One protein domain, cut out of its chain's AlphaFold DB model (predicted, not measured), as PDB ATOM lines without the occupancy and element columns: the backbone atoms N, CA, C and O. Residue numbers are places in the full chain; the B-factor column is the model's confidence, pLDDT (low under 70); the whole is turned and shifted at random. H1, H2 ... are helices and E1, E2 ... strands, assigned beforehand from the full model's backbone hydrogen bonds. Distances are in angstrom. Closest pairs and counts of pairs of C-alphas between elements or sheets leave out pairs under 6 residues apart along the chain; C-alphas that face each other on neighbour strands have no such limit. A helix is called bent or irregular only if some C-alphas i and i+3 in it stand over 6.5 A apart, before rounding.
ATOM      1  N   LEU A   4     182.082  68.705  95.165       57.44
ATOM      2  CA  LEU A   4     181.929  70.152  94.969       57.44
ATOM      3  C   LEU A   4     182.591  70.700  93.692       57.44
ATOM      4  O   LEU A   4     181.929  71.484  93.013       57.44
ATOM      5  N   PRO A   5     183.816  70.276  93.314       60.44
ATOM      6  CA  PRO A   5     184.375  70.612  92.003       60.44
ATOM      7  C   PRO A   5     183.420  70.236  90.870       60.44
ATOM      8  O   PRO A   5     183.210  71.012  89.942       60.44
ATOM      9  N   TYR A   6     182.778  69.074  91.010       59.19
ATOM     10  CA  TYR A   6     181.989  68.477  89.948       59.19
ATOM     11  C   TYR A   6     180.655  69.174  89.698       59.19
ATOM     12  O   TYR A   6     180.179  69.196  88.570       59.19
ATOM     13  N   VAL A   7     180.066  69.772  90.739       65.06
ATOM     14  CA  VAL A   7     178.810  70.543  90.634       65.06
ATOM     15  C   VAL A   7     179.022  72.012  90.273       65.06
ATOM     16  O   VAL A   7     178.043  72.718  90.048       65.06
ATOM     17  N   GLN A   8     180.265  72.498  90.309       65.00
ATOM     18  CA  GLN A   8     180.596  73.869  89.913       65.00
ATOM     19  C   GLN A   8     181.124  73.960  88.487       65.00
ATOM     20  O   GLN A   8     181.084  75.038  87.905       65.00
ATOM     21  N   ALA A   9     181.612  72.852  87.933       65.38
ATOM     22  CA  ALA A   9     182.168  72.833  86.592       65.38
ATOM     23  C   ALA A   9     181.110  73.059  85.504       65.38
ATOM     24  O   ALA A   9     181.363  73.779  84.547       65.38
ATOM     25  N   HIS A  10     179.921  72.476  85.659       62.31
ATOM     26  CA  HIS A  10     178.846  72.585  84.681       62.31
ATOM     27  C   HIS A  10     177.506  72.780  85.395       62.31
ATOM     28  O   HIS A  10     177.287  72.275  86.498       62.31
ATOM     29  N   ARG A  11     176.590  73.520  84.762       66.69
ATOM     30  CA  ARG A  11     175.272  73.838  85.333       66.69
ATOM     31  C   ARG A  11     174.415  72.587  85.558       66.69
ATOM     32  O   ARG A  11     173.840  72.426  86.633       66.69
ATOM     33  N   ASP A  12     174.361  71.727  84.544       70.44
ATOM     34  CA  ASP A  12     173.437  70.584  84.486       70.44
ATOM     35  C   ASP A  12     174.092  69.203  84.690       70.44
ATOM     36  O   ASP A  12     173.388  68.222  84.920       70.44
ATOM     37  N   PHE A  13     175.425  69.099  84.648       68.31
ATOM     38  CA  PHE A  13     176.148  67.822  84.691       68.31
ATOM     39  C   PHE A  13     177.262  67.849  85.736       68.31
ATOM     40  O   PHE A  13     177.843  68.893  86.019       68.31
ATOM     41  N   TYR A  14     177.596  66.678  86.279       70.12
ATOM     42  CA  TYR A  14     178.783  66.503  87.110       70.12
ATOM     43  C   TYR A  14     180.008  66.377  86.202       70.12
ATOM     44  O   TYR A  14     180.169  65.359  85.531       70.12
ATOM     45  N   ARG A  15     180.856  67.406  86.163       68.75
ATOM     46  CA  ARG A  15     182.035  67.472  85.279       68.75
ATOM     47  C   ARG A  15     183.290  67.789  86.082       68.75
ATOM     48  O   ARG A  15     183.194  68.563  87.020       68.75
ATOM     49  N   PRO A  16     184.465  67.228  85.774       70.00
ATOM     50  CA  PRO A  16     185.694  67.649  86.441       70.00
ATOM     51  C   PRO A  16     185.943  69.151  86.217       70.00
ATOM     52  O   PRO A  16     185.519  69.715  85.209       70.00
ATOM     53  N   LEU A  17     186.619  69.816  87.159       69.62
ATOM     54  CA  LEU A  17     186.842  71.267  87.105       69.62
ATOM     55  C   LEU A  17     187.670  71.671  85.877       69.62
ATOM     56  O   LEU A  17     187.558  72.794  85.402       69.62
ATOM     57  N   GLU A  18     188.477  70.746  85.365       69.81
ATOM     58  CA  GLU A  18     189.244  70.831  84.126       69.81
ATOM     59  C   GLU A  18     188.366  71.017  82.880       69.81
ATOM     60  O   GLU A  18     188.807  71.660  81.933       69.81
ATOM     61  N   GLU A  19     187.137  70.495  82.899       72.06
ATOM     62  CA  GLU A  19     186.133  70.608  81.829       72.06
ATOM     63  C   GLU A  19     185.085  71.685  82.136       72.06
ATOM     64  O   GLU A  19     183.989  71.675  81.581       72.06
ATOM     65  N   ALA A  20     185.366  72.574  83.087       71.75
ATOM     66  CA  ALA A  20     184.371  73.526  83.532       71.75
ATOM     67  C   ALA A  20     184.027  74.550  82.437       71.75
ATOM     68  O   ALA A  20     184.913  75.119  81.800       71.75
ATOM     69  N   ASP A  21     182.753  74.906  82.325       73.44
ATOM     70  CA  ASP A  21     182.285  75.969  81.436       73.44
ATOM     71  C   ASP A  21     182.496  77.348  82.054       73.44
ATOM     72  O   ASP A  21     182.651  77.510  83.269       73.44
ATOM     73  N   ASP A  22     182.550  78.380  81.213       74.19
ATOM     74  CA  ASP A  22     182.495  79.775  81.658       74.19
ATOM     75  C   ASP A  22     181.075  80.071  82.169       74.19
ATOM     76  O   ASP A  22     180.175  80.435  81.415       74.19
ATOM     77  N   ILE A  23     180.862  79.882  83.474       73.88
ATOM     78  CA  ILE A  23     179.597  80.193  84.151       73.88
ATOM     79  C   ILE A  23     179.662  81.536  84.888       73.88
ATOM     80  O   ILE A  23     180.700  81.912  85.434       73.88
ATOM     81  N   GLY A  24     178.527  82.235  84.966       84.25
ATOM     82  CA  GLY A  24     178.415  83.526  85.653       84.25
ATOM     83  C   GLY A  24     179.070  84.678  84.884       84.25
ATOM     84  O   GLY A  24     179.067  84.700  83.657       84.25
ATOM     85  N   THR A  25     179.612  85.661  85.606       90.00
ATOM     86  CA  THR A  25     180.329  86.786  84.989       90.00
ATOM     87  C   THR A  25     181.731  86.334  84.609       90.00
ATOM     88  O   THR A  25     182.521  85.987  85.487       90.00
ATOM     89  N   VAL A  26     182.037  86.343  83.314       94.38
ATOM     90  CA  VAL A  26     183.366  86.006  82.792       94.38
ATOM     91  C   VAL A  26     184.291  87.206  82.941       94.38
ATOM     92  O   VAL A  26     183.945  88.307  82.516       94.38
ATOM     93  N   TYR A  27     185.469  86.984  83.515       96.19
ATOM     94  CA  TYR A  27     186.509  87.997  83.622       96.19
ATOM     95  C   TYR A  27     187.400  87.958  82.384       96.19
ATOM     96  O   TYR A  27     187.947  86.906  82.044       96.19
ATOM     97  N   ARG A  28     187.557  89.094  81.702       95.12
ATOM     98  CA  ARG A  28     188.321  89.183  80.448       95.12
ATOM     99  C   ARG A  28     189.435  90.208  80.571       95.12
ATOM    100  O   ARG A  28     189.173  91.359  80.880       95.12
ATOM    101  N   ALA A  29     190.667  89.802  80.280       95.31
ATOM    102  CA  ALA A  29     191.799  90.715  80.162       95.31
ATOM    103  C   ALA A  29     191.841  91.306  78.740       95.31
ATOM    104  O   ALA A  29     192.678  90.924  77.927       95.31
ATOM    105  N   SER A  30     190.896  92.194  78.416       93.12
ATOM    106  CA  SER A  30     190.646  92.664  77.038       93.12
ATOM    107  C   SER A  30     191.805  93.452  76.417       93.12
ATOM    108  O   SER A  30     191.882  93.571  75.201       93.12
ATOM    109  N   VAL A  31     192.707  93.982  77.247       96.38
ATOM    110  CA  VAL A  31     193.908  94.718  76.815       96.38
ATOM    111  C   VAL A  31     195.067  93.807  76.399       96.38
ATOM    112  O   VAL A  31     196.076  94.305  75.910       96.38
ATOM    113  N   VAL A  32     194.960  92.490  76.617       95.69
ATOM    114  CA  VAL A  32     195.987  91.527  76.196       95.69
ATOM    115  C   VAL A  32     195.973  91.419  74.669       95.69
ATOM    116  O   VAL A  32     194.934  91.050  74.122       95.69
ATOM    117  N   PRO A  33     197.097  91.672  73.978       95.69
ATOM    118  CA  PRO A  33     197.189  91.546  72.525       95.69
ATOM    119  C   PRO A  33     196.821  90.148  71.999       95.69
ATOM    120  O   PRO A  33     196.882  89.155  72.730       95.69
ATOM    121  N   ASP A  34     196.428  90.055  70.730       93.25
ATOM    122  CA  ASP A  34     196.021  88.783  70.112       93.25
ATOM    123  C   ASP A  34     197.200  87.864  69.760       93.25
ATOM    124  O   ASP A  34     197.016  86.657  69.618       93.25
ATOM    125  N   ASP A  35     198.415  88.406  69.656       94.88
ATOM    126  CA  ASP A  35     199.640  87.629  69.452       94.88
ATOM    127  C   ASP A  35     200.133  86.948  70.741       94.88
ATOM    128  O   ASP A  35     200.959  86.031  70.685       94.88
ATOM    129  N   TRP A  36     199.601  87.326  71.909       95.69
ATOM    130  CA  TRP A  36     199.863  86.605  73.151       95.69
ATOM    131  C   TRP A  36     199.199  85.237  73.118       95.69
ATOM    132  O   TRP A  36     198.015  85.082  72.812       95.69
ATOM    133  N   ARG A  37     199.944  84.218  73.543       92.31
ATOM    134  CA  ARG A  37     199.381  82.887  73.748       92.31
ATOM    135  C   ARG A  37     198.351  82.950  74.867       92.31
ATOM    136  O   ARG A  37     198.672  83.338  75.993       92.31
ATOM    137  N   ARG A  38     197.128  82.523  74.554       91.69
ATOM    138  CA  ARG A  38     196.021  82.392  75.504       91.69
ATOM    139  C   ARG A  38     195.725  80.918  75.727       91.69
ATOM    140  O   ARG A  38     195.576  80.159  74.774       91.69
ATOM    141  N   ASN A  39     195.643  80.516  76.987       86.06
ATOM    142  CA  ASN A  39     195.282  79.158  77.374       86.06
ATOM    143  C   ASN A  39     194.285  79.214  78.536       86.06
ATOM    144  O   ASN A  39     194.320  80.131  79.357       86.06
ATOM    145  N   GLN A  40     193.392  78.235  78.603       84.81
ATOM    146  CA  GLN A  40     192.493  78.038  79.726       84.81
ATOM    147  C   GLN A  40     192.717  76.651  80.304       84.81
ATOM    148  O   GLN A  40     192.825  75.663  79.581       84.81
ATOM    149  N   SER A  41     192.781  76.570  81.628       78.56
ATOM    150  CA  SER A  41     192.841  75.279  82.296       78.56
ATOM    151  C   SER A  41     192.167  75.335  83.656       78.56
ATOM    152  O   SER A  41     192.547  76.101  84.552       78.56
ATOM    153  N   GLY A  42     191.132  74.512  83.803       82.62
ATOM    154  CA  GLY A  42     190.286  74.501  84.981       82.62
ATOM    155  C   GLY A  42     189.601  75.848  85.199       82.62
ATOM    156  O   GLY A  42     188.774  76.280  84.408       82.62
ATOM    157  N   ILE A  43     189.964  76.540  86.278       84.81
ATOM    158  CA  ILE A  43     189.402  77.852  86.655       84.81
ATOM    159  C   ILE A  43     190.248  79.046  86.208       84.81
ATOM    160  O   ILE A  43     189.913  80.191  86.517       84.81
ATOM    161  N   TRP A  44     191.373  78.784  85.545       89.50
ATOM    162  CA  TRP A  44     192.369  79.793  85.215       89.50
ATOM    163  C   TRP A  44     192.321  80.140  83.733       89.50
ATOM    164  O   TRP A  44     192.253  79.254  82.885       89.50
ATOM    165  N   ALA A  45     192.426  81.433  83.445       92.00
ATOM    166  CA  ALA A  45     192.849  81.943  82.151       92.00
ATOM    167  C   ALA A  45     194.311  82.393  82.262       92.00
ATOM    168  O   ALA A  45     194.682  83.063  83.232       92.00
ATOM    169  N   MET A  46     195.141  82.003  81.297       92.06
ATOM    170  CA  MET A  46     196.571  82.298  81.236       92.06
ATOM    171  C   MET A  46     196.899  83.047  79.948       92.06
ATOM    172  O   MET A  46     196.434  82.671  78.874       92.06
ATOM    173  N   HIS A  47     197.750  84.062  80.071       94.44
ATOM    174  CA  HIS A  47     198.194  84.919  78.976       94.44
ATOM    175  C   HIS A  47     199.715  85.030  79.009       94.44
ATOM    176  O   HIS A  47     200.301  85.333  80.056       94.44
ATOM    177  N   ARG A  48     200.362  84.776  77.871       92.88
ATOM    178  CA  ARG A  48     201.822  84.747  77.766       92.88
ATOM    179  C   ARG A  48     202.297  85.468  76.500       92.88
ATOM    180  O   ARG A  48     201.860  85.084  75.415       92.88
ATOM    181  N   PRO A  49     203.201  86.456  76.620       94.31
ATOM    182  CA  PRO A  49     203.769  87.124  75.460       94.31
ATOM    183  C   PRO A  49     204.592  86.151  74.604       94.31
ATOM    184  O   PRO A  49     205.174  85.196  75.146       94.31
ATOM    185  N   PRO A  50     204.687  86.392  73.286       91.19
ATOM    186  CA  PRO A  50     205.633  85.691  72.426       91.19
ATOM    187  C   PRO A  50     207.061  85.776  72.980       91.19
ATOM    188  O   PRO A  50     207.496  86.816  73.456       91.19
ATOM    189  N   GLY A  51     207.804  84.668  72.945       86.25
ATOM    190  CA  GLY A  51     209.217  84.655  73.348       86.25
ATOM    191  C   GLY A  51     209.493  84.794  74.852       86.25
ATOM    192  O   GLY A  51     210.655  84.727  75.250       86.25
ATOM    193  N   ALA A  52     208.468  84.920  75.705       85.94
ATOM    194  CA  ALA A  52     208.660  84.940  77.152       85.94
ATOM    195  C   ALA A  52     209.435  83.691  77.626       85.94
ATOM    196  O   ALA A  52     209.086  82.571  77.241       85.94
ATOM    197  N   PRO A  53     210.449  83.821  78.500       80.12
ATOM    198  CA  PRO A  53     211.218  82.674  78.961       80.12
ATOM    199  C   PRO A  53     210.351  81.724  79.789       80.12
ATOM    200  O   PRO A  53     209.382  82.119  80.450       80.12
ATOM    201  N   THR A  54     210.681  80.438  79.741       77.62
ATOM    202  CA  THR A  54     210.139  79.448  80.675       77.62
ATOM    203  C   THR A  54     211.045  79.409  81.894       77.62
ATOM    204  O   THR A  54     212.197  78.991  81.804       77.62
ATOM    205  N   VAL A  55     210.521  79.816  83.046       76.50
ATOM    206  CA  VAL A  55     211.239  79.749  84.321       76.50
ATOM    207  C   VAL A  55     210.682  78.613  85.173       76.50
ATOM    208  O   VAL A  55     209.470  78.418  85.240       76.50
ATOM    209  N   THR A  56     211.555  77.844  85.827       78.12
ATOM    210  CA  THR A  56     211.137  76.800  86.782       78.12
ATOM    211  C   THR A  56     210.923  77.374  88.179       78.12
ATOM    212  O   THR A  56     210.089  76.880  88.933       78.12
ATOM    213  N   HIS A  57     211.630  78.455  88.516       84.88
ATOM    214  CA  HIS A  57     211.542  79.190  89.774       84.88
ATOM    215  C   HIS A  57     211.701  80.681  89.499       84.88
ATOM    216  O   HIS A  57     212.422  81.068  88.584       84.88
ATOM    217  N   GLY A  58     211.043  81.519  90.294       89.00
ATOM    218  CA  GLY A  58     211.174  82.960  90.148       89.00
ATOM    219  C   GLY A  58     210.243  83.746  91.054       89.00
ATOM    220  O   GLY A  58     209.547  83.197  91.920       89.00
ATOM    221  N   TRP A  59     210.240  85.053  90.829       93.06
ATOM    222  CA  TRP A  59     209.320  85.972  91.476       93.06
ATOM    223  C   TRP A  59     207.907  85.798  90.926       93.06
ATOM    224  O   TRP A  59     207.690  85.591  89.735       93.06
ATOM    225  N   LYS A  60     206.928  85.892  91.820       93.12
ATOM    226  CA  LYS A  60     205.508  85.921  91.484       93.12
ATOM    227  C   LYS A  60     204.888  87.112  92.170       93.12
ATOM    228  O   LYS A  60     205.060  87.267  93.381       93.12
ATOM    229  N   VAL A  61     204.134  87.890  91.414       97.12
ATOM    230  CA  VAL A  61     203.353  89.003  91.945       97.12
ATOM    231  C   VAL A  61     201.893  88.581  91.934       97.12
ATOM    232  O   VAL A  61     201.366  88.224  90.887       97.12
ATOM    233  N   HIS A  62     201.254  88.564  93.097       98.12
ATOM    234  CA  HIS A  62     199.835  88.265  93.228       98.12
ATOM    235  C   HIS A  62     199.061  89.551  93.479       98.12
ATOM    236  O   HIS A  62     199.494  90.403  94.257       98.12
ATOM    237  N   VAL A  63     197.900  89.660  92.841       98.50
ATOM    238  CA  VAL A  63     196.974  90.774  93.045       98.50
ATOM    239  C   VAL A  63     195.666  90.206  93.579       98.50
ATOM    240  O   VAL A  63     195.101  89.281  92.985       98.50
ATOM    241  N   SER A  64     195.225  90.716  94.728       98.12
ATOM    242  CA  SER A  64     193.894  90.449  95.271       98.12
ATOM    243  C   SER A  64     192.897  91.501  94.798       98.12
ATOM    244  O   SER A  64     193.269  92.556  94.300       98.12
ATOM    245  N   ALA A  65     191.609  91.205  94.919       97.75
ATOM    246  CA  ALA A  65     190.557  92.150  94.577       97.75
ATOM    247  C   ALA A  65     189.350  91.942  95.485       97.75
ATOM    248  O   ALA A  65     189.154  90.860  96.051       97.75
ATOM    249  N   SER A  66     188.510  92.962  95.598       96.25
ATOM    250  CA  SER A  66     187.144  92.788  96.071       96.25
ATOM    251  C   SER A  66     186.299  92.162  94.959       96.25
ATOM    252  O   SER A  66     186.532  92.400  93.775       96.25
ATOM    253  N   TYR A  67     185.279  91.383  95.327       94.75
ATOM    254  CA  TYR A  67     184.407  90.725  94.346       94.75
ATOM    255  C   TYR A  67     183.761  91.715  93.362       94.75
ATOM    256  O   TYR A  67     183.682  91.446  92.167       94.75
ATOM    257  N   LYS A  68     183.339  92.886  93.864       95.62
ATOM    258  CA  LYS A  68     182.670  93.926  93.067       95.62
ATOM    259  C   LYS A  68     183.601  94.619  92.069       95.62
ATOM    260  O   LYS A  68     183.112  95.128  91.072       95.62
ATOM    261  N   ARG A  69     184.906  94.649  92.353       97.56
ATOM    262  CA  ARG A  69     185.932  95.356  91.564       97.56
ATOM    263  C   ARG A  69     186.867  94.405  90.819       97.56
ATOM    264  O   ARG A  69     187.887  94.828  90.292       97.56
ATOM    265  N   ALA A  70     186.550  93.109  90.787       97.56
ATOM    266  CA  ALA A  70     187.435  92.093  90.224       97.56
ATOM    267  C   ALA A  70     187.789  92.369  88.752       97.56
ATOM    268  O   ALA A  70     188.951  92.251  88.382       97.56
ATOM    269  N   GLN A  71     186.822  92.790  87.930       98.00
ATOM    270  CA  GLN A  71     187.096  93.134  86.532       98.00
ATOM    271  C   GLN A  71     187.967  94.396  86.417       98.00
ATOM    272  O   GLN A  71     188.972  94.360  85.720       98.00
ATOM    273  N   ASP A  72     187.665  95.457  87.172       98.12
ATOM    274  CA  ASP A  72     188.452  96.699  87.147       98.12
ATOM    275  C   ASP A  72     189.918  96.471  87.562       98.12
ATOM    276  O   ASP A  72     190.851  96.964  86.927       98.12
ATOM    277  N   VAL A  73     190.135  95.671  88.614       98.50
ATOM    278  CA  VAL A  73     191.481  95.287  89.066       98.50
ATOM    279  C   VAL A  73     192.188  94.427  88.016       98.50
ATOM    280  O   VAL A  73     193.396  94.580  87.825       98.50
ATOM    281  N   LEU A  74     191.463  93.534  87.331       98.69
ATOM    282  CA  LEU A  74     192.021  92.748  86.232       98.69
ATOM    283  C   LEU A  74     192.455  93.636  85.069       98.69
ATOM    284  O   LEU A  74     193.562  93.444  84.577       98.69
ATOM    285  N   ASP A  75     191.641  94.607  84.669       98.50
ATOM    286  CA  ASP A  75     191.965  95.515  83.568       98.50
ATOM    287  C   ASP A  75     193.221  96.338  83.884       98.50
ATOM    288  O   ASP A  75     194.165  96.371  83.087       98.50
ATOM    289  N   ALA A  76     193.295  96.907  85.093       98.44
ATOM    290  CA  ALA A  76     194.469  97.642  85.559       98.44
ATOM    291  C   ALA A  76     195.725  96.755  85.617       98.44
ATOM    292  O   ALA A  76     196.800  97.145  85.152       98.44
ATOM    293  N   ALA A  77     195.607  95.544  86.166       98.62
ATOM    294  CA  ALA A  77     196.737  94.631  86.284       98.62
ATOM    295  C   ALA A  77     197.210  94.103  84.924       98.62
ATOM    296  O   ALA A  77     198.417  94.030  84.681       98.62
ATOM    297  N   ALA A  78     196.275  93.759  84.036       98.50
ATOM    298  CA  ALA A  78     196.566  93.290  82.691       98.50
ATOM    299  C   ALA A  78     197.291  94.367  81.883       98.50
ATOM    300  O   ALA A  78     198.317  94.058  81.288       98.50
ATOM    301  N   ALA A  79     196.853  95.629  81.945       98.56
ATOM    302  CA  ALA A  79     197.528  96.732  81.260       98.56
ATOM    303  C   ALA A  79     198.999  96.864  81.697       98.56
ATOM    304  O   ALA A  79     199.897  96.950  80.860       98.56
ATOM    305  N   MET A  80     199.265  96.788  83.007       98.56
ATOM    306  CA  MET A  80     200.633  96.871  83.539       98.56
ATOM    307  C   MET A  80     201.502  95.669  83.166       98.56
ATOM    308  O   MET A  80     202.716  95.833  83.012       98.56
ATOM    309  N   CYS A  81     200.901  94.482  83.038       98.06
ATOM    310  CA  CYS A  81     201.587  93.278  82.577       98.06
ATOM    311  C   CYS A  81     201.890  93.343  81.077       98.06
ATOM    312  O   CYS A  81     203.004  93.011  80.683       98.06
ATOM    313  N   VAL A  82     200.941  93.809  80.261       97.94
ATOM    314  CA  VAL A  82     201.087  93.947  78.803       97.94
ATOM    315  C   VAL A  82     202.191  94.937  78.452       97.94
ATOM    316  O   VAL A  82     203.099  94.583  77.711       97.94
ATOM    317  N   GLU A  83     202.189  96.128  79.060       97.69
ATOM    318  CA  GLU A  83     203.222  97.161  78.853       97.69
ATOM    319  C   GLU A  83     204.648  96.657  79.155       97.69
ATOM    320  O   GLU A  83     205.629  97.205  78.663       97.69
ATOM    321  N   ARG A  84     204.776  95.624  79.996       96.31
ATOM    322  CA  ARG A  84     206.058  95.092  80.488       96.31
ATOM    323  C   ARG A  84     206.360  93.685  79.985       96.31
ATOM    324  O   ARG A  84     207.299  93.076  80.490       96.31
ATOM    325  N   GLU A  85     205.544  93.159  79.072       96.19
ATOM    326  CA  GLU A  85     205.645  91.791  78.549       96.19
ATOM    327  C   GLU A  85     205.730  90.723  79.655       96.19
ATOM    328  O   GLU A  85     206.463  89.736  79.568       96.19
ATOM    329  N   VAL A  86     204.964  90.912  80.734       95.56
ATOM    330  CA  VAL A  86     204.925  89.969  81.851       95.56
ATOM    331  C   VAL A  86     203.772  88.977  81.668       95.56
ATOM    332  O   VAL A  86     202.612  89.392  81.638       95.56
ATOM    333  N   PRO A  87     204.043  87.657  81.631       95.25
ATOM    334  CA  PRO A  87     202.995  86.646  81.646       95.25
ATOM    335  C   PRO A  87     202.126  86.743  82.901       95.25
ATOM    336  O   PRO A  87     202.634  86.934  84.011       95.25
ATOM    337  N   LEU A  88     200.825  86.513  82.753       95.19
ATOM    338  CA  LEU A  88     199.875  86.525  83.862       95.19
ATOM    339  C   LEU A  88     198.832  85.422  83.743       95.19
ATOM    340  O   LEU A  88     198.536  84.913  82.665       95.19
ATOM    341  N   LYS A  89     198.228  85.083  84.877       94.38
ATOM    342  CA  LYS A  89     197.001  84.295  84.937       94.38
ATOM    343  C   LYS A  89     196.017  84.890  85.926       94.38
ATOM    344  O   LYS A  89     196.428  85.501  86.914       94.38
ATOM    345  N   HIS A  90     194.737  84.642  85.705       95.62
ATOM    346  CA  HIS A  90     193.664  85.095  86.580       95.62
ATOM    347  C   HIS A  90     192.531  84.070  86.644       95.62
ATOM    348  O   HIS A  90     192.440  83.172  85.803       95.62
ATOM    349  N   LEU A  91     191.667  84.191  87.654       93.19
ATOM    350  CA  LEU A  91     190.416  83.431  87.678       93.19
ATOM    351  C   LEU A  91     189.526  83.874  86.522       93.19
ATOM    352  O   LEU A  91     189.391  85.071  86.268       93.19
ATOM    353  N   ARG A  92     188.930  82.910  85.819       92.62
ATOM    354  CA  ARG A  92     188.193  83.189  84.579       92.62
ATOM    355  C   ARG A  92     186.752  83.647  84.783       92.62
ATOM    356  O   ARG A  92     186.205  84.289  83.898       92.62
ATOM    357  N   SER A  93     186.138  83.372  85.936       90.38
ATOM    358  CA  SER A  93     184.763  83.812  86.187       90.38
ATOM    359  C   SER A  93     184.401  83.966  87.664       90.38
ATOM    360  O   SER A  93     185.103  83.497  88.571       90.38
ATOM    361  N   SER A  94     183.282  84.651  87.902       90.44
ATOM    362  CA  SER A  94     182.815  85.029  89.233       90.44
ATOM    363  C   SER A  94     182.490  83.849  90.162       90.44
ATOM    364  O   SER A  94     182.861  83.925  91.338       90.44
ATOM    365  N   PRO A  95     181.918  82.713  89.707       84.69
ATOM    366  CA  PRO A  95     181.750  81.540  90.562       84.69
ATOM    367  C   PRO A  95     183.085  80.971  91.051       84.69
ATOM    368  O   PRO A  95     183.200  80.624  92.228       84.69
ATOM    369  N   PHE A  96     184.124  80.952  90.209       86.56
ATOM    370  CA  PHE A  96     185.447  80.477  90.626       86.56
ATOM    371  C   PHE A  96     186.142  81.434  91.586       86.56
ATOM    372  O   PHE A  96     186.823  80.983  92.507       86.56
ATOM    373  N   PHE A  97     185.928  82.742  91.426       90.38
ATOM    374  CA  PHE A  97     186.360  83.746  92.397       90.38
ATOM    375  C   PHE A  97     185.747  83.493  93.774       90.38
ATOM    376  O   PHE A  97     186.465  83.397  94.771       90.38
ATOM    377  N   ILE A  98     184.424  83.320  93.831       87.94
ATOM    378  CA  ILE A  98     183.715  83.024  95.081       87.94
ATOM    379  C   ILE A  98     184.210  81.702  95.672       87.94
ATOM    380  O   ILE A  98     184.484  81.637  96.868       87.94
ATOM    381  N   MET A  99     184.361  80.661  94.849       83.19
ATOM    382  CA  MET A  99     184.849  79.355  95.287       83.19
ATOM    383  C   MET A  99     186.240  79.447  95.919       83.19
ATOM    384  O   MET A  99     186.437  78.929  97.018       83.19
ATOM    385  N   LEU A 100     187.197  80.108  95.258       84.62
ATOM    386  CA  LEU A 100     188.583  80.182  95.729       84.62
ATOM    387  C   LEU A 100     188.745  81.080  96.967       84.62
ATOM    388  O   LEU A 100     189.705  80.928  97.724       84.62
ATOM    389  N   HIS A 101     187.818  82.012  97.189       85.56
ATOM    390  CA  HIS A 101     187.861  82.966  98.302       85.56
ATOM    391  C   HIS A 101     186.796  82.711  99.374       85.56
ATOM    392  O   HIS A 101     186.616  83.516 100.288       85.56
ATOM    393  N   HIS A 102     186.108  81.572  99.305       83.19
ATOM    394  CA  HIS A 102     185.134  81.179 100.309       83.19
ATOM    395  C   HIS A 102     185.798  80.976 101.686       83.19
ATOM    396  O   HIS A 102     186.950  80.563 101.795       83.19
ATOM    397  N   LYS A 103     185.049  81.193 102.776       77.94
ATOM    398  CA  LYS A 103     185.555  81.027 104.159       77.94
ATOM    399  C   LYS A 103     186.100  79.623 104.460       77.94
ATOM    400  O   LYS A 103     186.903  79.450 105.368       77.94
ATOM    401  N   GLN A 104     185.602  78.633 103.725       76.06
ATOM    402  CA  GLN A 104     186.038  77.238 103.759       76.06
ATOM    403  C   GLN A 104     186.741  76.880 102.450       76.06
ATOM    404  O   GLN A 104     186.518  75.799 101.931       76.06
ATOM    405  N   ALA A 105     187.476  77.808 101.841       76.75
ATOM    406  CA  ALA A 105     188.354  77.538 100.710       76.75
ATOM    407  C   ALA A 105     189.781  77.280 101.199       76.75
ATOM    408  O   ALA A 105     190.132  77.563 102.351       76.75
ATOM    409  N   TYR A 106     190.628  76.761 100.309       77.94
ATOM    410  CA  TYR A 106     192.008  76.463 100.656       77.94
ATOM    411  C   TYR A 106     192.736  77.738 101.056       77.94
ATOM    412  O   TYR A 106     192.967  78.623 100.230       77.94
ATOM    413  N   ARG A 107     193.128  77.823 102.325       80.50
ATOM    414  CA  ARG A 107     193.675  79.058 102.898       80.50
ATOM    415  C   ARG A 107     194.870  79.620 102.119       80.50
ATOM    416  O   ARG A 107     194.861  80.824 101.877       80.50
ATOM    417  N   PRO A 108     195.844  78.814 101.650       84.31
ATOM    418  CA  PRO A 108     196.966  79.327 100.859       84.31
ATOM    419  C   PRO A 108     196.592  79.956  99.512       84.31
ATOM    420  O   PRO A 108     197.430  80.641  98.924       84.31
ATOM    421  N   GLN A 109     195.377  79.723  99.008       81.38
ATOM    422  CA  GLN A 109     194.867  80.320  97.768       81.38
ATOM    423  C   GLN A 109     193.961  81.531  98.016       81.38
ATOM    424  O   GLN A 109     193.619  82.244  97.072       81.38
ATOM    425  N   SER A 110     193.604  81.801  99.273       85.88
ATOM    426  CA  SER A 110     192.764  82.940  99.624       85.88
ATOM    427  C   SER A 110     193.407  84.261  99.187       85.88
ATOM    428  O   SER A 110     194.607  84.481  99.357       85.88
ATOM    429  N   GLY A 111     192.598  85.116  98.568       88.75
ATOM    430  CA  GLY A 111     192.986  86.389  97.971       88.75
ATOM    431  C   GLY A 111     193.793  86.331  96.674       88.75
ATOM    432  O   GLY A 111     193.986  87.373  96.060       88.75
ATOM    433  N   LYS A 112     194.241  85.159  96.206       92.75
ATOM    434  CA  LYS A 112     194.959  85.032  94.927       92.75
ATOM    435  C   LYS A 112     193.984  85.062  93.753       92.75
ATOM    436  O   LYS A 112     193.543  84.009  93.297       92.75
ATOM    437  N   PHE A 113     193.679  86.261  93.270       96.75
ATOM    438  CA  PHE A 113     192.868  86.449  92.071       96.75
ATOM    439  C   PHE A 113     193.730  86.430  90.800       96.75
ATOM    440  O   PHE A 113     193.455  85.652  89.886       96.75
ATOM    441  N   ILE A 114     194.807  87.223  90.777       97.75
ATOM    442  CA  ILE A 114     195.761  87.317  89.659       97.75
ATOM    443  C   ILE A 114     197.138  86.861  90.141       97.75
ATOM    444  O   ILE A 114     197.516  87.113  91.287       97.75
ATOM    445  N   ALA A 115     197.900  86.205  89.268       96.06
ATOM    446  CA  ALA A 115     199.321  85.943  89.463       96.06
ATOM    447  C   ALA A 115     200.103  86.292  88.190       96.06
ATOM    448  O   ALA A 115     199.823  85.740  87.128       96.06
ATOM    449  N   ALA A 116     201.093  87.170  88.318       96.31
ATOM    450  CA  ALA A 116     202.009  87.582  87.262       96.31
ATOM    451  C   ALA A 116     203.421  87.025  87.508       96.31
ATOM    452  O   ALA A 116     203.833  86.825  88.659       96.31
ATOM    453  N   TYR A 117     204.149  86.774  86.421       94.50
ATOM    454  CA  TYR A 117     205.405  86.017  86.402       94.50
ATOM    455  C   TYR A 117     206.531  86.823  85.743       94.50
ATOM    456  O   TYR A 117     206.916  86.525  84.613       94.50
ATOM    457  N   PRO A 118     207.043  87.873  86.409       93.75
ATOM    458  CA  PRO A 118     208.164  88.650  85.889       93.75
ATOM    459  C   PRO A 118     209.417  87.767  85.707       93.75
ATOM    460  O   PRO A 118     209.647  86.868  86.522       93.75
ATOM    461  N   PRO A 119     210.241  88.017  84.670       90.06
ATOM    462  CA  PRO A 119     211.394  87.173  84.343       90.06
ATOM    463  C   PRO A 119     212.529  87.258  85.372       90.06
ATOM    464  O   PRO A 119     213.253  86.285  85.570       90.06
ATOM    465  N   ASP A 120     212.672  88.398  86.050       88.31
ATOM    466  CA  ASP A 120     213.737  88.655  87.017       88.31
ATOM    467  C   ASP A 120     213.283  89.605  88.145       88.31
ATOM    468  O   ASP A 120     212.135  90.060  88.199       88.31
ATOM    469  N   GLU A 121     214.183  89.879  89.095       93.25
ATOM    470  CA  GLU A 121     213.909  90.761  90.236       93.25
ATOM    471  C   GLU A 121     213.634  92.214  89.822       93.25
ATOM    472  O   GLU A 121     212.756  92.868  90.395       93.25
ATOM    473  N   ALA A 122     214.359  92.734  88.830       94.00
ATOM    474  CA  ALA A 122     214.210  94.116  88.392       94.00
ATOM    475  C   ALA A 122     212.839  94.328  87.732       94.00
ATOM    476  O   ALA A 122     212.139  95.298  88.046       94.00
ATOM    477  N   ALA A 123     212.420  93.392  86.880       94.81
ATOM    478  CA  ALA A 123     211.091  93.349  86.291       94.81
ATOM    479  C   ALA A 123     210.008  93.185  87.365       94.81
ATOM    480  O   ALA A 123     209.000  93.893  87.326       94.81
ATOM    481  N   ALA A 124     210.230  92.332  88.372       96.44
ATOM    482  CA  ALA A 124     209.293  92.160  89.481       96.44
ATOM    483  C   ALA A 124     209.085  93.460  90.265       96.44
ATOM    484  O   ALA A 124     207.946  93.849  90.524       96.44
ATOM    485  N   ARG A 125     210.169  94.167  90.602       97.44
ATOM    486  CA  ARG A 125     210.108  95.459  91.295       97.44
ATOM    487  C   ARG A 125     209.341  96.496  90.480       97.44
ATOM    488  O   ARG A 125     208.404  97.095  91.002       97.44
ATOM    489  N   LYS A 126     209.694  96.666  89.201       98.06
ATOM    490  CA  LYS A 126     209.015  97.607  88.293       98.06
ATOM    491  C   LYS A 126     207.526  97.294  88.166       98.06
ATOM    492  O   LYS A 126     206.706  98.209  88.204       98.06
ATOM    493  N   LEU A 127     207.178  96.013  88.049       98.44
ATOM    494  CA  LEU A 127     205.793  95.566  87.968       98.44
ATOM    495  C   LEU A 127     205.028  95.863  89.260       98.44
ATOM    496  O   LEU A 127     203.943  96.427  89.195       98.44
ATOM    497  N   MET A 128     205.582  95.538  90.430       98.69
ATOM    498  CA  MET A 128     204.924  95.812  91.712       98.69
ATOM    499  C   MET A 128     204.693  97.307  91.941       98.69
ATOM    500  O   MET A 128     203.638  97.697  92.436       98.69
ATOM    501  N   GLU A 129     205.648  98.157  91.558       98.50
ATOM    502  CA  GLU A 129     205.488  99.611  91.633       98.50
ATOM    503  C   GLU A 129     204.401 100.128  90.691       98.50
ATOM    504  O   GLU A 129     203.602 100.974  91.091       98.50
ATOM    505  N   ALA A 130     204.350  99.612  89.462       98.62
ATOM    506  CA  ALA A 130     203.332  99.974  88.485       98.62
ATOM    507  C   ALA A 130     201.933  99.519  88.930       98.62
ATOM    508  O   ALA A 130     201.013 100.332  88.974       98.62
ATOM    509  N   LEU A 131     201.802  98.261  89.363       98.69
ATOM    510  CA  LEU A 131     200.557  97.705  89.891       98.69
ATOM    511  C   LEU A 131     200.069  98.486  91.109       98.69
ATOM    512  O   LEU A 131     198.914  98.880  91.145       98.69
ATOM    513  N   ALA A 132     200.945  98.774  92.075       98.38
ATOM    514  CA  ALA A 132     200.547  99.496  93.280       98.38
ATOM    515  C   ALA A 132     200.014 100.907  92.989       98.38
ATOM    516  O   ALA A 132     199.120 101.363  93.698       98.38
ATOM    517  N   ARG A 133     200.535 101.582  91.956       98.31
ATOM    518  CA  ARG A 133     199.987 102.862  91.485       98.31
ATOM    519  C   ARG A 133     198.660 102.674  90.754       98.31
ATOM    520  O   ARG A 133     197.706 103.377  91.062       98.31
ATOM    521  N   ALA A 134     198.600 101.727  89.818       98.31
ATOM    522  CA  ALA A 134     197.423 101.484  88.982       98.31
ATOM    523  C   ALA A 134     196.207 100.996  89.786       98.31
ATOM    524  O   ALA A 134     195.074 101.299  89.432       98.31
ATOM    525  N   THR A 135     196.435 100.279  90.885       98.19
ATOM    526  CA  THR A 135     195.386  99.779  91.784       98.19
ATOM    527  C   THR A 135     195.304 100.591  93.079       98.19
ATOM    528  O   THR A 135     194.932 100.063  94.130       98.19
ATOM    529  N   SER A 136     195.731 101.857  93.059       97.25
ATOM    530  CA  SER A 136     195.623 102.735  94.225       97.25
ATOM    531  C   SER A 136     194.152 102.958  94.581       97.25
ATOM    532  O   SER A 136     193.341 103.277  93.718       97.25
ATOM    533  N   GLY A 137     193.804 102.797  95.859       96.50
ATOM    534  CA  GLY A 137     192.423 102.897  96.345       96.50
ATOM    535  C   GLY A 137     191.607 101.606  96.226       96.50
ATOM    536  O   GLY A 137     190.552 101.510  96.848       96.50
ATOM    537  N   GLU A 138     192.102 100.595  95.509       98.12
ATOM    538  CA  GLU A 138     191.455  99.286  95.467       98.12
ATOM    539  C   GLU A 138     191.686  98.511  96.770       98.12
ATOM    540  O   GLU A 138     192.717  98.627  97.445       98.12
ATOM    541  N   GLU A 139     190.707  97.681  97.120       95.94
ATOM    542  CA  GLU A 139     190.736  96.842  98.312       95.94
ATOM    543  C   GLU A 139     190.600  95.369  97.952       95.94
ATOM    544  O   GLU A 139     189.936  94.992  96.986       95.94
ATOM    545  N   GLY A 140     191.204  94.516  98.771       94.19
ATOM    546  CA  GLY A 140     191.141  93.077  98.609       94.19
ATOM    547  C   GLY A 140     191.610  92.355  99.868       94.19
ATOM    548  O   GLY A 140     192.236  92.957 100.747       94.19
ATOM    549  N   PRO A 141     191.296  91.058  99.991       93.00
ATOM    550  CA  PRO A 141     191.774  90.250 101.102       93.00
ATOM    551  C   PRO A 141     193.307  90.196 101.117       93.00
ATOM    552  O   PRO A 141     193.968  90.162 100.075       93.00
ATOM    553  N   TYR A 142     193.872  90.139 102.322       92.06
ATOM    554  CA  TYR A 142     195.293  89.877 102.502       92.06
ATOM    555  C   TYR A 142     195.642  88.463 102.024       92.06
ATOM    556  O   TYR A 142     194.986  87.489 102.400       92.06
ATOM    557  N   ILE A 143     196.700  88.349 101.222       93.62
ATOM    558  CA  ILE A 143     197.166  87.067 100.696       93.62
ATOM    559  C   ILE A 143     198.085  86.403 101.724       93.62
ATOM    560  O   ILE A 143     199.224  86.825 101.931       93.62
ATOM    561  N   LEU A 144     197.594  85.340 102.361       89.56
ATOM    562  CA  LEU A 144     198.359  84.594 103.357       89.56
ATOM    563  C   LEU A 144     199.558  83.872 102.715       89.56
ATOM    564  O   LEU A 144     199.412  83.164 101.718       89.56
ATOM    565  N   GLY A 145     200.732  84.003 103.339       87.94
ATOM    566  CA  GLY A 145     201.978  83.365 102.893       87.94
ATOM    567  C   GLY A 145     202.766  84.153 101.843       87.94
ATOM    568  O   GLY A 145     203.858  83.734 101.467       87.94
ATOM    569  N   ASP A 146     202.248  85.299 101.407       94.69
ATOM    570  CA  ASP A 146     202.931  86.228 100.516       94.69
ATOM    571  C   ASP A 146     203.343  87.495 101.292       94.69
ATOM    572  O   ASP A 146     202.764  87.821 102.330       94.69
ATOM    573  N   ARG A 147     204.361  88.215 100.804       96.44
ATOM    574  CA  ARG A 147     204.773  89.511 101.361       96.44
ATOM    575  C   ARG A 147     204.005  90.630 100.674       96.44
ATOM    576  O   ARG A 147     203.973  90.687  99.451       96.44
ATOM    577  N   ARG A 148     203.421  91.544 101.447       97.00
ATOM    578  CA  ARG A 148     202.762  92.738 100.903       97.00
ATOM    579  C   ARG A 148     203.787  93.699 100.295       97.00
ATOM    580  O   ARG A 148     204.881  93.874 100.833       97.00
ATOM    581  N   TRP A 149     203.428  94.334  99.182       97.31
ATOM    582  CA  TRP A 149     204.236  95.392  98.588       97.31
ATOM    583  C   TRP A 149     203.918  96.754  99.220       97.31
ATOM    584  O   TRP A 149     202.929  97.396  98.862       97.31
ATOM    585  N   ARG A 150     204.783  97.208 100.141       95.56
ATOM    586  CA  ARG A 150     204.648  98.495 100.857       95.56
ATOM    587  C   ARG A 150     203.229  98.651 101.446       95.56
ATOM    588  O   ARG A 150     202.696  97.699 102.013       95.56
ATOM    589  N   GLU A 151     202.606  99.810 101.250       94.88
ATOM    590  CA  GLU A 151     201.250 100.129 101.714       94.88
ATOM    591  C   GLU A 151     200.136  99.642 100.769       94.88
ATOM    592  O   GLU A 151     198.959  99.937 100.988       94.88
ATOM    593  N   SER A 152     200.464  98.897  99.702       96.81
ATOM    594  CA  SER A 152     199.440  98.392  98.783       96.81
ATOM    595  C   SER A 152     198.499  97.424  99.498       96.81
ATOM    596  O   SER A 152     198.929  96.461 100.134       96.81
ATOM    597  N   ARG A 153     197.187  97.636  99.357       96.81
ATOM    598  CA  ARG A 153     196.180  96.736  99.935       96.81
ATOM    599  C   ARG A 153     196.024  95.438  99.148       96.81
ATOM    600  O   ARG A 153     195.648  94.432  99.748       96.81
ATOM    601  N   VAL A 154     196.370  95.456  97.859       98.19
ATOM    602  CA  VAL A 154     196.063  94.377  96.911       98.19
ATOM    603  C   VAL A 154     197.284  93.710  96.280       98.19
ATOM    604  O   VAL A 154     197.161  92.583  95.810       98.19
ATOM    605  N   VAL A 155     198.463  94.343  96.288       98.50
ATOM    606  CA  VAL A 155     199.680  93.776  95.680       98.50
ATOM    607  C   VAL A 155     200.531  93.054  96.725       98.50
ATOM    608  O   VAL A 155     200.994  93.651  97.702       98.50
ATOM    609  N   SER A 156     200.804  91.776  96.470       98.12
ATOM    610  CA  SER A 156     201.717  90.944  97.256       98.12
ATOM    611  C   SER A 156     202.662  90.156  96.349       98.12
ATOM    612  O   SER A 156     202.420  90.002  95.156       98.12
ATOM    613  N   TYR A 157     203.753  89.630  96.897       97.50
ATOM    614  CA  TYR A 157     204.743  88.877  96.137       97.50
ATOM    615  C   TYR A 157     205.376  87.747  96.944       97.50
ATOM    616  O   TYR A 157     205.392  87.746  98.179       97.50
ATOM    617  N   ARG A 158     205.938  86.779  96.222       94.38
ATOM    618  CA  ARG A 158     206.760  85.700  96.782       94.38
ATOM    619  C   ARG A 158     207.730  85.149  95.745       94.38
ATOM    620  O   ARG A 158     207.501  85.278  94.546       94.38
ATOM    621  N   TYR A 159     208.763  84.467  96.223       91.31
ATOM    622  CA  TYR A 159     209.658  83.665  95.394       91.31
ATOM    623  C   TYR A 159     209.253  82.184  95.453       91.31
ATOM    624  O   TYR A 159     208.870  81.689  96.514       91.31
ATOM    625  N   GLY A 160     209.307  81.466  94.331       88.44
ATOM    626  CA  GLY A 160     209.125  80.011  94.324       88.44
ATOM    627  C   GLY A 160     208.884  79.412  92.941       88.44
ATOM    628  O   GLY A 160     208.964  80.102  91.930       88.44
ATOM    629  N   ALA A 161     208.538  78.122  92.905       83.00
ATOM    630  CA  ALA A 161     208.383  77.353  91.667       83.00
ATOM    631  C   ALA A 161     207.345  77.960  90.711       83.00
ATOM    632  O   ALA A 161     206.173  78.073  91.074       83.00
ATOM    633  N   ALA A 162     207.737  78.366  89.511       70.88
ATOM    634  CA  ALA A 162     206.832  78.952  88.531       70.88
ATOM    635  C   ALA A 162     206.119  77.849  87.725       70.88
ATOM    636  O   ALA A 162     206.737  76.846  87.370       70.88
ATOM    637  N   PRO A 163     204.802  77.980  87.475       68.81
ATOM    638  CA  PRO A 163     204.100  77.037  86.621       68.81
ATOM    639  C   PRO A 163     204.554  77.216  85.173       68.81
ATOM    640  O   PRO A 163     204.779  78.335  84.714       68.81
ATOM    641  N   HIS A 164     204.625  76.111  84.441       68.88
ATOM    642  CA  HIS A 164     204.830  76.145  83.002       68.88
ATOM    643  C   HIS A 164     203.524  76.586  82.324       68.88
ATOM    644  O   HIS A 164     202.628  75.779  82.120       68.88
ATOM    645  N   LEU A 165     203.379  77.882  82.030       66.25
ATOM    646  CA  LEU A 165     202.119  78.466  81.534       66.25
ATOM    647  C   LEU A 165     201.646  77.894  80.186       66.25
ATOM    648  O   LEU A 165     200.458  77.974  79.884       66.25
ATOM    649  N   ASP A 166     202.554  77.295  79.414       61.06
ATOM    650  CA  ASP A 166     202.246  76.611  78.156       61.06
ATOM    651  C   ASP A 166     201.765  75.156  78.360       61.06
ATOM    652  O   ASP A 166     201.313  74.518  77.415       61.06
ATOM    653  N   ASP A 167     201.841  74.621  79.584       56.59
ATOM    654  CA  ASP A 167     201.593  73.210  79.875       56.59
ATOM    655  C   ASP A 167     200.205  73.085  80.503       56.59
ATOM    656  O   ASP A 167     200.009  73.542  81.641       56.59
ATOM    657  N   PRO A 168     199.247  72.434  79.820       51.34
ATOM    658  CA  PRO A 168     197.931  72.172  80.388       51.34
ATOM    659  C   PRO A 168     198.003  71.323  81.675       51.34
ATOM    660  O   PRO A 168     197.091  71.388  82.500       51.34
ATOM    661  N   TYR A 169     199.093  70.579  81.920       44.78
ATOM    662  CA  TYR A 169     199.328  69.846  83.169       44.78
ATOM    663  C   TYR A 169     199.851  70.706  84.329       44.78
ATOM    664  O   TYR A 169     199.699  70.309  85.489       44.78
ATOM    665  N   SER A 170     200.405  71.896  84.091       44.09
ATOM    666  CA  SER A 170     200.871  72.780  85.173       44.09
ATOM    667  C   SER A 170     199.708  73.280  86.043       44.09
ATOM    668  O   SER A 170     199.819  73.396  87.270       44.09
ATOM    669  N   ALA A 171     198.542  73.469  85.423       43.81
ATOM    670  CA  ALA A 171     197.279  73.717  86.099       43.81
ATOM    671  C   ALA A 171     196.807  72.508  86.917       43.81
ATOM    672  O   ALA A 171     196.140  72.704  87.926       43.81
ATOM    673  N   ARG A 172     197.228  71.282  86.575       40.38
ATOM    674  CA  ARG A 172     196.922  70.035  87.299       40.38
ATOM    675  C   ARG A 172     197.684  69.910  88.621       40.38
ATOM    676  O   ARG A 172     197.173  69.297  89.549       40.38
ATOM    677  N   VAL A 173     198.869  70.513  88.767       36.88
ATOM    678  CA  VAL A 173     199.585  70.595  90.064       36.88
ATOM    679  C   VAL A 173     198.857  71.547  91.026       36.88
ATOM    680  O   VAL A 173     198.709  71.265  92.218       36.88
ATOM    681  N   ILE A 174     198.318  72.648  90.496       40.12
ATOM    682  CA  ILE A 174     197.455  73.579  91.240       40.12
ATOM    683  C   ILE A 174     196.072  72.956  91.479       40.12
ATOM    684  O   ILE A 174     195.537  73.087  92.574       40.12
ATOM    685  N   GLY A 175     195.558  72.197  90.511       39.06
ATOM    686  CA  GLY A 175     194.365  71.360  90.597       39.06
ATOM    687  C   GLY A 175     194.484  70.352  91.729       39.06
ATOM    688  O   GLY A 175     193.654  70.384  92.614       39.06
ATOM    689  N   ARG A 176     195.581  69.584  91.832       41.19
ATOM    690  CA  ARG A 176     195.858  68.694  92.982       41.19
ATOM    691  C   ARG A 176     195.913  69.435  94.314       41.19
ATOM    692  O   ARG A 176     195.584  68.854  95.341       41.19
ATOM    693  N   THR A 177     196.340  70.695  94.317       43.06
ATOM    694  CA  THR A 177     196.367  71.522  95.530       43.06
ATOM    695  C   THR A 177     194.952  71.960  95.925       43.06
ATOM    696  O   THR A 177     194.613  71.916  97.101       43.06
ATOM    697  N   ILE A 178     194.109  72.318  94.951       44.88
ATOM    698  CA  ILE A 178     192.680  72.601  95.145       44.88
ATOM    699  C   ILE A 178     191.927  71.319  95.536       44.88
ATOM    700  O   ILE A 178     191.145  71.349  96.471       44.88
ATOM    701  N   ASP A 179     192.226  70.182  94.916       43.56
ATOM    702  CA  ASP A 179     191.606  68.878  95.163       43.56
ATOM    703  C   ASP A 179     191.990  68.327  96.548       43.56
ATOM    704  O   ASP A 179     191.134  67.899  97.318       43.56
ATOM    705  N   LYS A 180     193.270  68.434  96.938       39.84
ATOM    706  CA  LYS A 180     193.734  68.127  98.302       39.84
ATOM    707  C   LYS A 180     193.066  69.035  99.333       39.84
ATOM    708  O   LYS A 180     192.653  68.579 100.392       39.84
ATOM    709  N   ALA A 181     192.931  70.316  99.019       43.03
ATOM    710  CA  ALA A 181     192.318  71.264  99.924       43.03
ATOM    711  C   ALA A 181     190.809  71.088 100.077       43.03
ATOM    712  O   ALA A 181     190.295  71.191 101.184       43.03
ATOM    713  N   LEU A 182     190.092  70.815  98.988       44.94
ATOM    714  CA  LEU A 182     188.653  70.568  99.010       44.94
ATOM    715  C   LEU A 182     188.313  69.307  99.817       44.94
ATOM    716  O   LEU A 182     187.286  69.295 100.499       44.94
ATOM    717  N   ARG A 183     189.220  68.320  99.860       45.94
ATOM    718  CA  ARG A 183     189.142  67.169 100.778       45.94
ATOM    719  C   ARG A 183     189.277  67.570 102.252       45.94
ATOM    720  O   ARG A 183     188.547  67.043 103.086       45.94
ATOM    721  N   GLU A 184     190.168  68.508 102.577       39.78
ATOM    722  CA  GLU A 184     190.397  68.996 103.952       39.78
ATOM    723  C   GLU A 184     189.293  69.962 104.448       39.78
ATOM    724  O   GLU A 184     189.069  70.092 105.650       39.78
ATOM    725  N   LEU A 185     188.561  70.612 103.536       40.53
ATOM    726  CA  LEU A 185     187.565  71.656 103.832       40.53
ATOM    727  C   LEU A 185     186.167  71.147 104.192       40.53
ATOM    728  O   LEU A 185     185.332  71.934 104.632       40.53
ATOM    729  N   TYR A 186     185.872  69.858 104.012       47.59
ATOM    730  CA  TYR A 186     184.504  69.343 104.124       47.59
ATOM    731  C   TYR A 186     184.259  68.498 105.382       47.59
ATOM    732  O   TYR A 186     183.847  67.336 105.317       47.59
ATOM    733  N   ASN A 187     184.453  69.117 106.550       43.00
ATOM    734  CA  ASN A 187     183.912  68.619 107.817       43.00
ATOM    735  C   ASN A 187     182.356  68.677 107.772       43.00
ATOM    736  O   ASN A 187     181.802  69.705 107.364       43.00
ATOM    737  N   PRO A 188     181.625  67.606 108.160       45.53
ATOM    738  CA  PRO A 188     180.159  67.504 108.090       45.53
ATOM    739  C   PRO A 188     179.344  68.722 108.554       45.53
ATOM    740  O   PRO A 188     178.293  68.986 107.970       45.53
ATOM    741  N   ALA A 189     179.832  69.494 109.529       43.16
ATOM    742  CA  ALA A 189     179.135  70.653 110.098       43.16
ATOM    743  C   ALA A 189     178.884  71.813 109.107       43.16
ATOM    744  O   ALA A 189     178.061  72.688 109.364       43.16
ATOM    745  N   GLN A 190     179.578  71.854 107.965       43.66
ATOM    746  CA  GLN A 190     179.562  73.013 107.057       43.66
ATOM    747  C   GLN A 190     178.650  72.839 105.830       43.66
ATOM    748  O   GLN A 190     178.488  73.771 105.035       43.66
ATOM    749  N   ARG A 191     177.990  71.677 105.714       45.66
ATOM    750  CA  ARG A 191     177.072  71.300 104.621       45.66
ATOM    751  C   ARG A 191     175.827  72.188 104.516       45.66
ATOM    752  O   ARG A 191     175.342  72.432 103.410       45.66
ATOM    753  N   ASP A 192     175.331  72.702 105.637       40.25
ATOM    754  CA  ASP A 192     174.067  73.448 105.675       40.25
ATOM    755  C   ASP A 192     174.181  74.883 105.152       40.25
ATOM    756  O   ASP A 192     173.219  75.435 104.617       40.25
ATOM    757  N   VAL A 193     175.369  75.487 105.228       39.31
ATOM    758  CA  VAL A 193     175.574  76.889 104.832       39.31
ATOM    759  C   VAL A 193     175.577  77.053 103.307       39.31
ATOM    760  O   VAL A 193     174.983  77.999 102.789       39.31
ATOM    761  N   ILE A 194     176.184  76.112 102.575       38.88
ATOM    762  CA  ILE A 194     176.248  76.135 101.100       38.88
ATOM    763  C   ILE A 194     174.867  75.857 100.491       38.88
ATOM    764  O   ILE A 194     174.459  76.525  99.540       38.88
ATOM    765  N   ARG A 195     174.092  74.928 101.074       45.59
ATOM    766  CA  ARG A 195     172.695  74.697 100.663       45.59
ATOM    767  C   ARG A 195     171.851  75.961 100.814       45.59
ATOM    768  O   ARG A 195     171.083  76.283  99.913       45.59
ATOM    769  N   ARG A 196     172.042  76.701 101.912       37.00
ATOM    770  CA  ARG A 196     171.302  77.938 102.183       37.00
ATOM    771  C   ARG A 196     171.695  79.103 101.283       37.00
ATOM    772  O   ARG A 196     170.839  79.928 101.031       37.00
ATOM    773  N   THR A 197     172.916  79.181 100.759       32.38
ATOM    774  CA  THR A 197     173.391  80.337  99.960       32.38
ATOM    775  C   THR A 197     173.291  80.145  98.443       32.38
ATOM    776  O   THR A 197     173.487  81.095  97.693       32.38
ATOM    777  N   ARG A 198     172.883  78.959  97.971       38.34
ATOM    778  CA  ARG A 198     172.719  78.626  96.539       38.34
ATOM    779  C   ARG A 198     171.731  79.533  95.785       38.34
ATOM    780  O   ARG A 198     171.844  79.679  94.574       38.34
ATOM    781  N   HIS A 199     170.777  80.144  96.488       42.16
ATOM    782  CA  HIS A 199     169.828  81.103  95.914       42.16
ATOM    783  C   HIS A 199     170.461  82.473  95.609       42.16
ATOM    784  O   HIS A 199     169.985  83.157  94.714       42.16
TER     785      HIS A 199
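This is residues 4 to 199 of the 210 residues of an uncharacterized protein of Streptomyces hygroscopicus (UniProt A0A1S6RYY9). A strongly twisted sheet of six strands has two helices, H2 and H4, over one face, while H3 and H5 only graze the sheet. H1 and H6 lie off the sheet toward one end of the longest axis, where residues 191 to 199 of H6 stick out. The printed part has 196 residues with six named helices and six named strands, in the order H1 E1 E2 E3 H2 E4 H3 E5 H4 E6 H5 H6; the class is mixed. The sheet runs E1 E2 E4 E5 E3 E6, antiparallel throughout. The whole is compact, with a radius of gyration of the C-alphas of 16.3 A and spans of 48 by 33 by 28 A.

H1, residues 4 to 9, begins at C-alpha 4 (181.929, 70.152, 94.969). E1 is residues 37 to 41, E2 is 44 to 48, and E3 is 57 to 63, 18.9 A long. H2, residues 67 to 82, is 23.0 A long and irregular: C-alphas 68 and 71 are 7.9 A apart. E4 is residues 88 to 91, H3 is 94 to 101, and E5 is 114 to 116. H4, residues 121 to 134, is 19.7 A long; E6, residues 155 to 161, is 19.0 A. H5, residues 170 to 184, is 21.8 A long. H6, residues 188 to 199, is 21.0 A long and irregular, with C-alphas 189 and 192 7.3 A apart; it ends at C-alpha 199 (169.828, 81.103, 95.914).

E1 and E2 form a hairpin, with N 39 and O 46 at 3.0 A. Within hydrogen-bond range too are N 45 and O 90 of E2 and E4, 2.9 A; N 89 and O 115 of E4 and E5, 2.8 A; N 61 and O 116 of E5 and E3, 3.0 A; and N 60 and O 158 of E3 and E6, 2.9 A. H2 and H4 on the same face give two layers, helices on one face of a sheet. H2 lies over E5 at a height over the sheet of 8.8 A, and H4 over E3, and only just over E6 with 3 C-alphas, at 9.3 A. E3, H2, E4 and E5, H4, E6 are split strand-helix-strand units, with another strand between the two strands, and right-handed crossovers. H2, with residues 76 to 81 alone, touches H4 at a steep tilt of 45 degrees, opposite ways; the closest C-alphas, of Ala 76 and Ala 134, are 5.9 A apart. H1 is close to but not clearly touching H3, the closest C-alphas being those of Gln 8 and Pro 95, 7.8 A. Every O i to N i+4 pair is within hydrogen-bond range in H1, H3 and H4; in H2 10 of 12 are, in H5 10 of 11, and in H6 3 of 8, with 2 of 9 O i to N i+3 pairs.

The two C-alphas farthest apart, of Gly 51 and Ala 189, are 49.5 A apart. The printed part has no cut. The links H1 to E1, H3 to E5 and H4 to E6 are long. The mean pLDDT of the printed part is 81.0; 49 residues are under 70, among them 4 to 11 and 163 to 199.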